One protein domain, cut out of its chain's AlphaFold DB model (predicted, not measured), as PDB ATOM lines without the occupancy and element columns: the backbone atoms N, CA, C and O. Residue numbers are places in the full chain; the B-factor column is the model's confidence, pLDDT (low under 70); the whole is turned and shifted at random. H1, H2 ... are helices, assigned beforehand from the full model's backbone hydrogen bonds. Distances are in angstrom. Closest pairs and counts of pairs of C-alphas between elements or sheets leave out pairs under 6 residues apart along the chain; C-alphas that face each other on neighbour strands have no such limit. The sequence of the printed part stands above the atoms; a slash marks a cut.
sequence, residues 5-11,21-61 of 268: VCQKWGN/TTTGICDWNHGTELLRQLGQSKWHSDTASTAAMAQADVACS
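Overview. This is residues 5 to 11 and 21 to 61 of the 268 residues of the protein "DUF4371 domain-containing protein" of Amphimedon queenslandica (UniProt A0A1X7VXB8). Two helices, H2 and H3, follow one another end to end in a long, wide V joined by a tight link, and the short helix H1 packs on H3 through residues 44 to 51 of H3. The two far ends stick out: residues 26 to 33, of which 28 to 33 belong to H2, and residues 55 to 61, of which 55 to 60 belong to H3. The printed part has 48 residues with three named helices, in the order H1, H2, H3, and no named strand; the class is all helix. The whole is only just loose, close to extended, with a radius of gyration of the C-alphas of 13.9 A, and its C-alphas span 44 by 18 by 16 A, a rod.

Arrangement. H3, residues 42 to 60, is the longest helix. H1, residues 5 to 9, touches H3, with 9 pairs of C-alphas within 8 A. The closest C-alphas of the two are those of Cys 6 and Thr 47, 6.1 A apart, and H3 touches H1 with residues 44 to 51 alone. H2, residues 28 to 39, is close to H3 but not clearly touching it; their closest C-alphas, those of Leu 38 and His 44, are 6.4 A apart. The lines of H2 and H3 stand at a steep tilt of 63 degrees and run the same way, with their centres 22.3 A apart. H1 and H2 are apart. In H1, H2 and H3 every O i to N i+4 pair is within hydrogen-bond range.

Along the chain. H3 has 19 residues, from Lys 42 to Cys 60, and measures 26.7 A from first to last C-alpha. It begins with C-alpha 42 at (341.772, 329.936, 309.671) and ends with C-alpha 60 at (354.264, 306.905, 304.681). H2 has 12 residues, from Trp 28 to Gly 39, and measures 16.2 A. Its first C-alpha, of Trp 28, is at (356.942, 346.863, 304.675). H1 has 5 residues, from Val 5 to Trp 9, and measures 5.9 A, beginning with C-alpha 5 at (351.607, 326.706, 300.728).

Size, cuts and confidence. The two C-alphas farthest apart are those of Cys 26 and Ser 61, at 44.3 A. Without the stretches that stand free, the body of 33 residues spans 32 by 18 by 11 A. Residues 12 to 20 are not printed, and C-alphas 11 and 21 are 16.4 A apart across this cut, which lies in the link from H1 to H2. The link from H2 to H3 is tight, with 2 residues. The mean pLDDT of the printed part is 71.9, and the model's confidence is under 70 at residues 9 to 11, 21 to 26 and 54 to 60.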
ATOM      1  N   VAL A   5     352.450 327.788 300.179       74.94
ATOM      2  CA  VAL A   5     351.607 326.706 300.728       74.94
ATOM      3  C   VAL A   5     350.147 326.929 300.338       74.94
ATOM      4  O   VAL A   5     349.527 326.088 299.693       74.94
ATOM      5  N   CYS A   6     349.642 328.121 300.642       76.50
ATOM      6  CA  CYS A   6     348.304 328.588 300.305       76.50
ATOM      7  C   CYS A   6     348.010 328.578 298.800       76.50
ATOM      8  O   CYS A   6     346.909 328.236 298.391       76.50
ATOM      9  N   GLN A   7     348.991 328.944 297.976       72.94
ATOM     10  CA  GLN A   7     348.849 328.952 296.522       72.94
ATOM     11  C   GLN A   7     348.770 327.539 295.934       72.94
ATOM     12  O   GLN A   7     348.027 327.313 294.985       72.94
ATOM     13  N   LYS A   8     349.563 326.603 296.461       70.25
ATOM     14  CA  LYS A   8     349.657 325.244 295.915       70.25
ATOM     15  C   LYS A   8     348.549 324.314 296.416       70.25
ATOM     16  O   LYS A   8     348.179 323.402 295.690       70.25
ATOM     17  N   TRP A   9     348.062 324.516 297.642       69.69
ATOM     18  CA  TRP A   9     347.164 323.571 298.329       69.69
ATOM     19  C   TRP A   9     345.811 324.177 298.707       69.69
ATOM     20  O   TRP A   9     344.926 323.466 299.174       69.69
ATOM     21  N   GLY A  10     345.645 325.490 298.550       66.31
ATOM     22  CA  GLY A  10     344.425 326.177 298.947       66.31
ATOM     23  C   GLY A  10     343.359 326.127 297.859       66.31
ATOM     24  O   GLY A  10     343.635 326.408 296.697       66.31
ATOM     25  N   ASN A  11     342.116 325.860 298.262       65.31
ATOM     26  CA  ASN A  11     340.931 326.170 297.465       65.31
ATOM     27  C   ASN A  11     340.342 327.478 298.025       65.31
ATOM     28  O   ASN A  11     339.818 327.470 299.145       65.31
ATOM     29  N   THR A  21     346.786 340.101 297.981       53.28
ATOM     30  CA  THR A  21     346.853 341.470 297.459       53.28
ATOM     31  C   THR A  21     346.788 341.608 295.933       53.28
ATOM     32  O   THR A  21     347.792 341.509 295.228       53.28
ATOM     33  N   THR A  22     345.610 341.978 295.435       49.97
ATOM     34  CA  THR A  22     345.385 342.520 294.085       49.97
ATOM     35  C   THR A  22     346.172 343.810 293.796       49.97
ATOM     36  O   THR A  22     346.220 344.245 292.649       49.97
ATOM     37  N   THR A  23     346.801 344.419 294.808       51.19
ATOM     38  CA  THR A  23     347.636 345.626 294.731       51.19
ATOM     39  C   THR A  23     349.021 345.390 295.350       51.19
ATOM     40  O   THR A  23     349.185 344.570 296.246       51.19
ATOM     41  N   GLY A  24     350.055 346.074 294.855       53.66
ATOM     42  CA  GLY A  24     351.422 345.922 295.370       53.66
ATOM     43  C   GLY A  24     351.572 346.379 296.827       53.66
ATOM     44  O   GLY A  24     350.870 347.282 297.278       53.66
ATOM     45  N   ILE A  25     352.502 345.765 297.565       67.19
ATOM     46  CA  ILE A  25     352.895 346.231 298.903       67.19
ATOM     47  C   ILE A  25     353.837 347.419 298.707       67.19
ATOM     48  O   ILE A  25     354.947 347.243 298.212       67.19
ATOM     49  N   CYS A  26     353.391 348.616 299.083       65.56
ATOM     50  CA  CYS A  26     354.198 349.838 298.986       65.56
ATOM     51  C   CYS A  26     354.939 350.177 300.292       65.56
ATOM     52  O   CYS A  26     355.792 351.058 300.293       65.56
ATOM     53  N   ASP A  27     354.626 349.484 301.392       77.50
ATOM     54  CA  ASP A  27     355.215 349.686 302.720       77.50
ATOM     55  C   ASP A  27     355.385 348.343 303.451       77.50
ATOM     56  O   ASP A  27     354.448 347.546 303.565       77.50
ATOM     57  N   TRP A  28     356.590 348.092 303.965       76.44
ATOM     58  CA  TRP A  28     356.942 346.863 304.675       76.44
ATOM     59  C   TRP A  28     356.294 346.743 306.057       76.44
ATOM     60  O   TRP A  28     356.052 345.619 306.501       76.44
ATOM     61  N   ASN A  29     355.918 347.849 306.705       76.50
ATOM     62  CA  ASN A  29     355.157 347.784 307.957       76.50
ATOM     63  C   ASN A  29     353.763 347.182 307.714       76.50
ATOM     64  O   ASN A  29     353.353 346.249 308.406       76.50
ATOM     65  N   HIS A  30     353.085 347.621 306.648       71.12
ATOM     66  CA  HIS A  30     351.820 347.035 306.195       71.12
ATOM     67  C   HIS A  30     351.987 345.587 305.701       71.12
ATOM     68  O   HIS A  30     351.129 344.742 305.951       71.12
ATOM     69  N   GLY A  31     353.106 345.272 305.041       75.25
ATOM     70  CA  GLY A  31     353.421 343.907 304.607       75.25
ATOM     71  C   GLY A  31     353.578 342.917 305.768       75.25
ATOM     72  O   GLY A  31     353.078 341.795 305.695       75.25
ATOM     73  N   THR A  32     354.222 343.338 306.857       79.56
ATOM     74  CA  THR A  32     354.443 342.497 308.046       79.56
ATOM     75  C   THR A  32     353.130 342.219 308.782       79.56
ATOM     76  O   THR A  32     352.871 341.089 309.197       79.56
ATOM     77  N   GLU A  33     352.260 343.225 308.872       78.38
ATOM     78  CA  GLU A  33     350.928 343.086 309.462       78.38
ATOM     79  C   GLU A  33     350.029 342.149 308.634       78.38
ATOM     80  O   GLU A  33     349.357 341.284 309.195       78.38
ATOM     81  N   LEU A  34     350.086 342.223 307.298       74.56
ATOM     82  CA  LEU A  34     349.382 341.288 306.409       74.56
ATOM     83  C   LEU A  34     349.863 339.839 306.582       74.56
ATOM     84  O   LEU A  34     349.047 338.916 306.614       74.56
ATOM     85  N   LEU A  35     351.174 339.623 306.729       77.12
ATOM     86  CA  LEU A  35     351.735 338.298 307.007       77.12
ATOM     87  C   LEU A  35     351.275 337.757 308.364       77.12
ATOM     88  O   LEU A  35     350.948 336.574 308.474       77.12
ATOM     89  N   ARG A  36     351.198 338.620 309.382       80.56
ATOM     90  CA  ARG A  36     350.690 338.259 310.710       80.56
ATOM     91  C   ARG A  36     349.212 337.870 310.661       80.56
ATOM     92  O   ARG A  36     348.839 336.836 311.210       80.56
ATOM     93  N   GLN A  37     348.385 338.657 309.973       77.31
ATOM     94  CA  GLN A  37     346.958 338.376 309.792       77.31
ATOM     95  C   GLN A  37     346.726 337.076 309.016       77.31
ATOM     96  O   GLN A  37     345.864 336.282 309.388       77.31
ATOM     97  N   LEU A  38     347.533 336.807 307.986       76.12
ATOM     98  CA  LEU A  38     347.502 335.529 307.283       76.12
ATOM     99  C   LEU A  38     347.889 334.369 308.206       76.12
ATOM    100  O   LEU A  38     347.178 333.365 308.224       76.12
ATOM    101  N   GLY A  39     348.978 334.495 308.968       76.44
ATOM    102  CA  GLY A  39     349.410 333.464 309.915       76.44
ATOM    103  C   GLY A  39     348.333 333.113 310.947       76.44
ATOM    104  O   GLY A  39     348.257 331.974 311.394       76.44
ATOM    105  N   GLN A  40     347.459 334.070 311.271       80.69
ATOM    106  CA  GLN A  40     346.308 333.899 312.164       80.69
ATOM    107  C   GLN A  40     345.018 333.485 311.437       80.69
ATOM    108  O   GLN A  40     344.010 333.186 312.079       80.69
ATOM    109  N   SER A  41     345.010 333.475 310.103       79.44
ATOM    110  CA  SER A  41     343.817 333.154 309.330       79.44
ATOM    111  C   SER A  41     343.518 331.657 309.381       79.44
ATOM    112  O   SER A  41     344.382 330.810 309.135       79.44
ATOM    113  N   LYS A  42     342.248 331.325 309.639       80.56
ATOM    114  CA  LYS A  42     341.772 329.936 309.671       80.56
ATOM    115  C   LYS A  42     342.080 329.196 308.366       80.56
ATOM    116  O   LYS A  42     342.534 328.064 308.391       80.56
ATOM    117  N   TRP A  43     341.931 329.869 307.229       75.69
ATOM    118  CA  TRP A  43     342.221 329.286 305.920       75.69
ATOM    119  C   TRP A  43     343.694 328.898 305.735       75.69
ATOM    120  O   TRP A  43     343.979 327.820 305.215       75.69
ATOM    121  N   HIS A  44     344.636 329.747 306.166       80.38
ATOM    122  CA  HIS A  44     346.057 329.399 306.133       80.38
ATOM    123  C   HIS A  44     346.345 328.211 307.051       80.38
ATOM    124  O   HIS A  44     347.025 327.286 306.624       80.38
ATOM    125  N   SER A  45     345.770 328.198 308.257       81.69
ATOM    126  CA  SER A  45     345.887 327.083 309.201       81.69
ATOM    127  C   SER A  45     345.348 325.766 308.626       81.69
ATOM    128  O   SER A  45     346.030 324.743 308.681       81.69
ATOM    129  N   ASP A  46     344.162 325.786 308.018       82.31
ATOM    130  CA  ASP A  46     343.527 324.606 307.421       82.31
ATOM    131  C   ASP A  46     344.329 324.107 306.203       82.31
ATOM    132  O   ASP A  46     344.594 322.910 306.054       82.31
ATOM    133  N   THR A  47     344.802 325.030 305.358       81.06
ATOM    134  CA  THR A  47     345.626 324.700 304.183       81.06
ATOM    135  C   THR A  47     347.006 324.181 304.588       81.06
ATOM    136  O   THR A  47     347.508 323.239 303.985       81.06
ATOM    137  N   ALA A  48     347.619 324.758 305.624       81.38
ATOM    138  CA  ALA A  48     348.895 324.307 306.170       81.38
ATOM    139  C   ALA A  48     348.774 322.927 306.829       81.38
ATOM    140  O   ALA A  48     349.658 322.092 306.656       81.38
ATOM    141  N   SER A  49     347.660 322.656 307.514       81.38
ATOM    142  CA  SER A  49     347.368 321.334 308.081       81.38
ATOM    143  C   SER A  49     347.186 320.292 306.977       81.38
ATOM    144  O   SER A  49     347.792 319.227 307.027       81.38
ATOM    145  N   THR A  50     346.444 320.635 305.921       79.88
ATOM    146  CA  THR A  50     346.286 319.781 304.733       79.88
ATOM    147  C   THR A  50     347.638 319.534 304.047       79.88
ATOM    148  O   THR A  50     347.951 318.397 303.696       79.88
ATOM    149  N   ALA A  51     348.475 320.576 303.931       80.00
ATOM    150  CA  ALA A  51     349.848 320.500 303.426       80.00
ATOM    151  C   ALA A  51     350.727 319.530 304.215       80.00
ATOM    152  O   ALA A  51     351.406 318.685 303.628       80.00
ATOM    153  N   ALA A  52     350.677 319.622 305.541       78.38
ATOM    154  CA  ALA A  52     351.399 318.725 306.427       78.38
ATOM    155  C   ALA A  52     350.897 317.277 306.308       78.38
ATOM    156  O   ALA A  52     351.707 316.355 306.245       78.38
ATOM    157  N   MET A  53     349.579 317.070 306.213       75.19
ATOM    158  CA  MET A  53     348.984 315.735 306.107       75.19
ATOM    159  C   MET A  53     349.347 315.024 304.803       75.19
ATOM    160  O   MET A  53     349.800 313.885 304.866       75.19
ATOM    161  N   ALA A  54     349.248 315.665 303.631       69.62
ATOM    162  CA  ALA A  54     349.640 314.951 302.409       69.62
ATOM    163  C   ALA A  54     351.167 314.846 302.234       69.62
ATOM    164  O   ALA A  54     351.640 313.938 301.557       69.62
ATOM    165  N   GLN A  55     351.969 315.696 302.893       65.38
ATOM    166  CA  GLN A  55     353.411 315.440 303.032       65.38
ATOM    167  C   GLN A  55     353.691 314.218 303.923       65.38
ATOM    168  O   GLN A  55     354.606 313.451 303.620       65.38
ATOM    169  N   ALA A  56     352.889 313.995 304.968       63.03
ATOM    170  CA  ALA A  56     352.974 312.802 305.805       63.03
ATOM    171  C   ALA A  56     352.517 311.525 305.065       63.03
ATOM    172  O   ALA A  56     353.192 310.503 305.174       63.03
ATOM    173  N   ASP A  57     351.462 311.582 304.242       58.88
ATOM    174  CA  ASP A  57     351.027 310.446 303.403       58.88
ATOM    175  C   ASP A  57     352.078 310.062 302.351       58.88
ATOM    176  O   ASP A  57     352.334 308.878 302.118       58.88
ATOM    177  N   VAL A  58     352.748 311.047 301.741       57.41
ATOM    178  CA  VAL A  58     353.871 310.787 300.826       57.41
ATOM    179  C   VAL A  58     355.062 310.188 301.577       57.41
ATOM    180  O   VAL A  58     355.708 309.295 301.044       57.41
ATOM    181  N   ALA A  59     355.336 310.597 302.818       56.59
ATOM    182  CA  ALA A  59     356.383 309.984 303.638       56.59
ATOM    183  C   ALA A  59     356.039 308.548 304.097       56.59
ATOM    184  O   ALA A  59     356.946 307.749 304.322       56.59
ATOM    185  N   CYS A  60     354.749 308.209 304.212       57.78
ATOM    186  CA  CYS A  60     354.264 306.905 304.681       57.78
ATOM    187  C   CYS A  60     353.912 305.923 303.543       57.78
ATOM    188  O   CYS A  60     353.641 304.744 303.784       57.78
ATOM    189  N   SER A  61     353.932 306.388 302.293       70.38
ATOM    190  CA  SER A  61     353.746 305.565 301.101       70.38
ATOM    191  C   SER A  61     354.892 304.561 300.944       70.38
ATOM    192  O   SER A  61     356.063 304.935 300.853       70.38
TER     193      SER A  61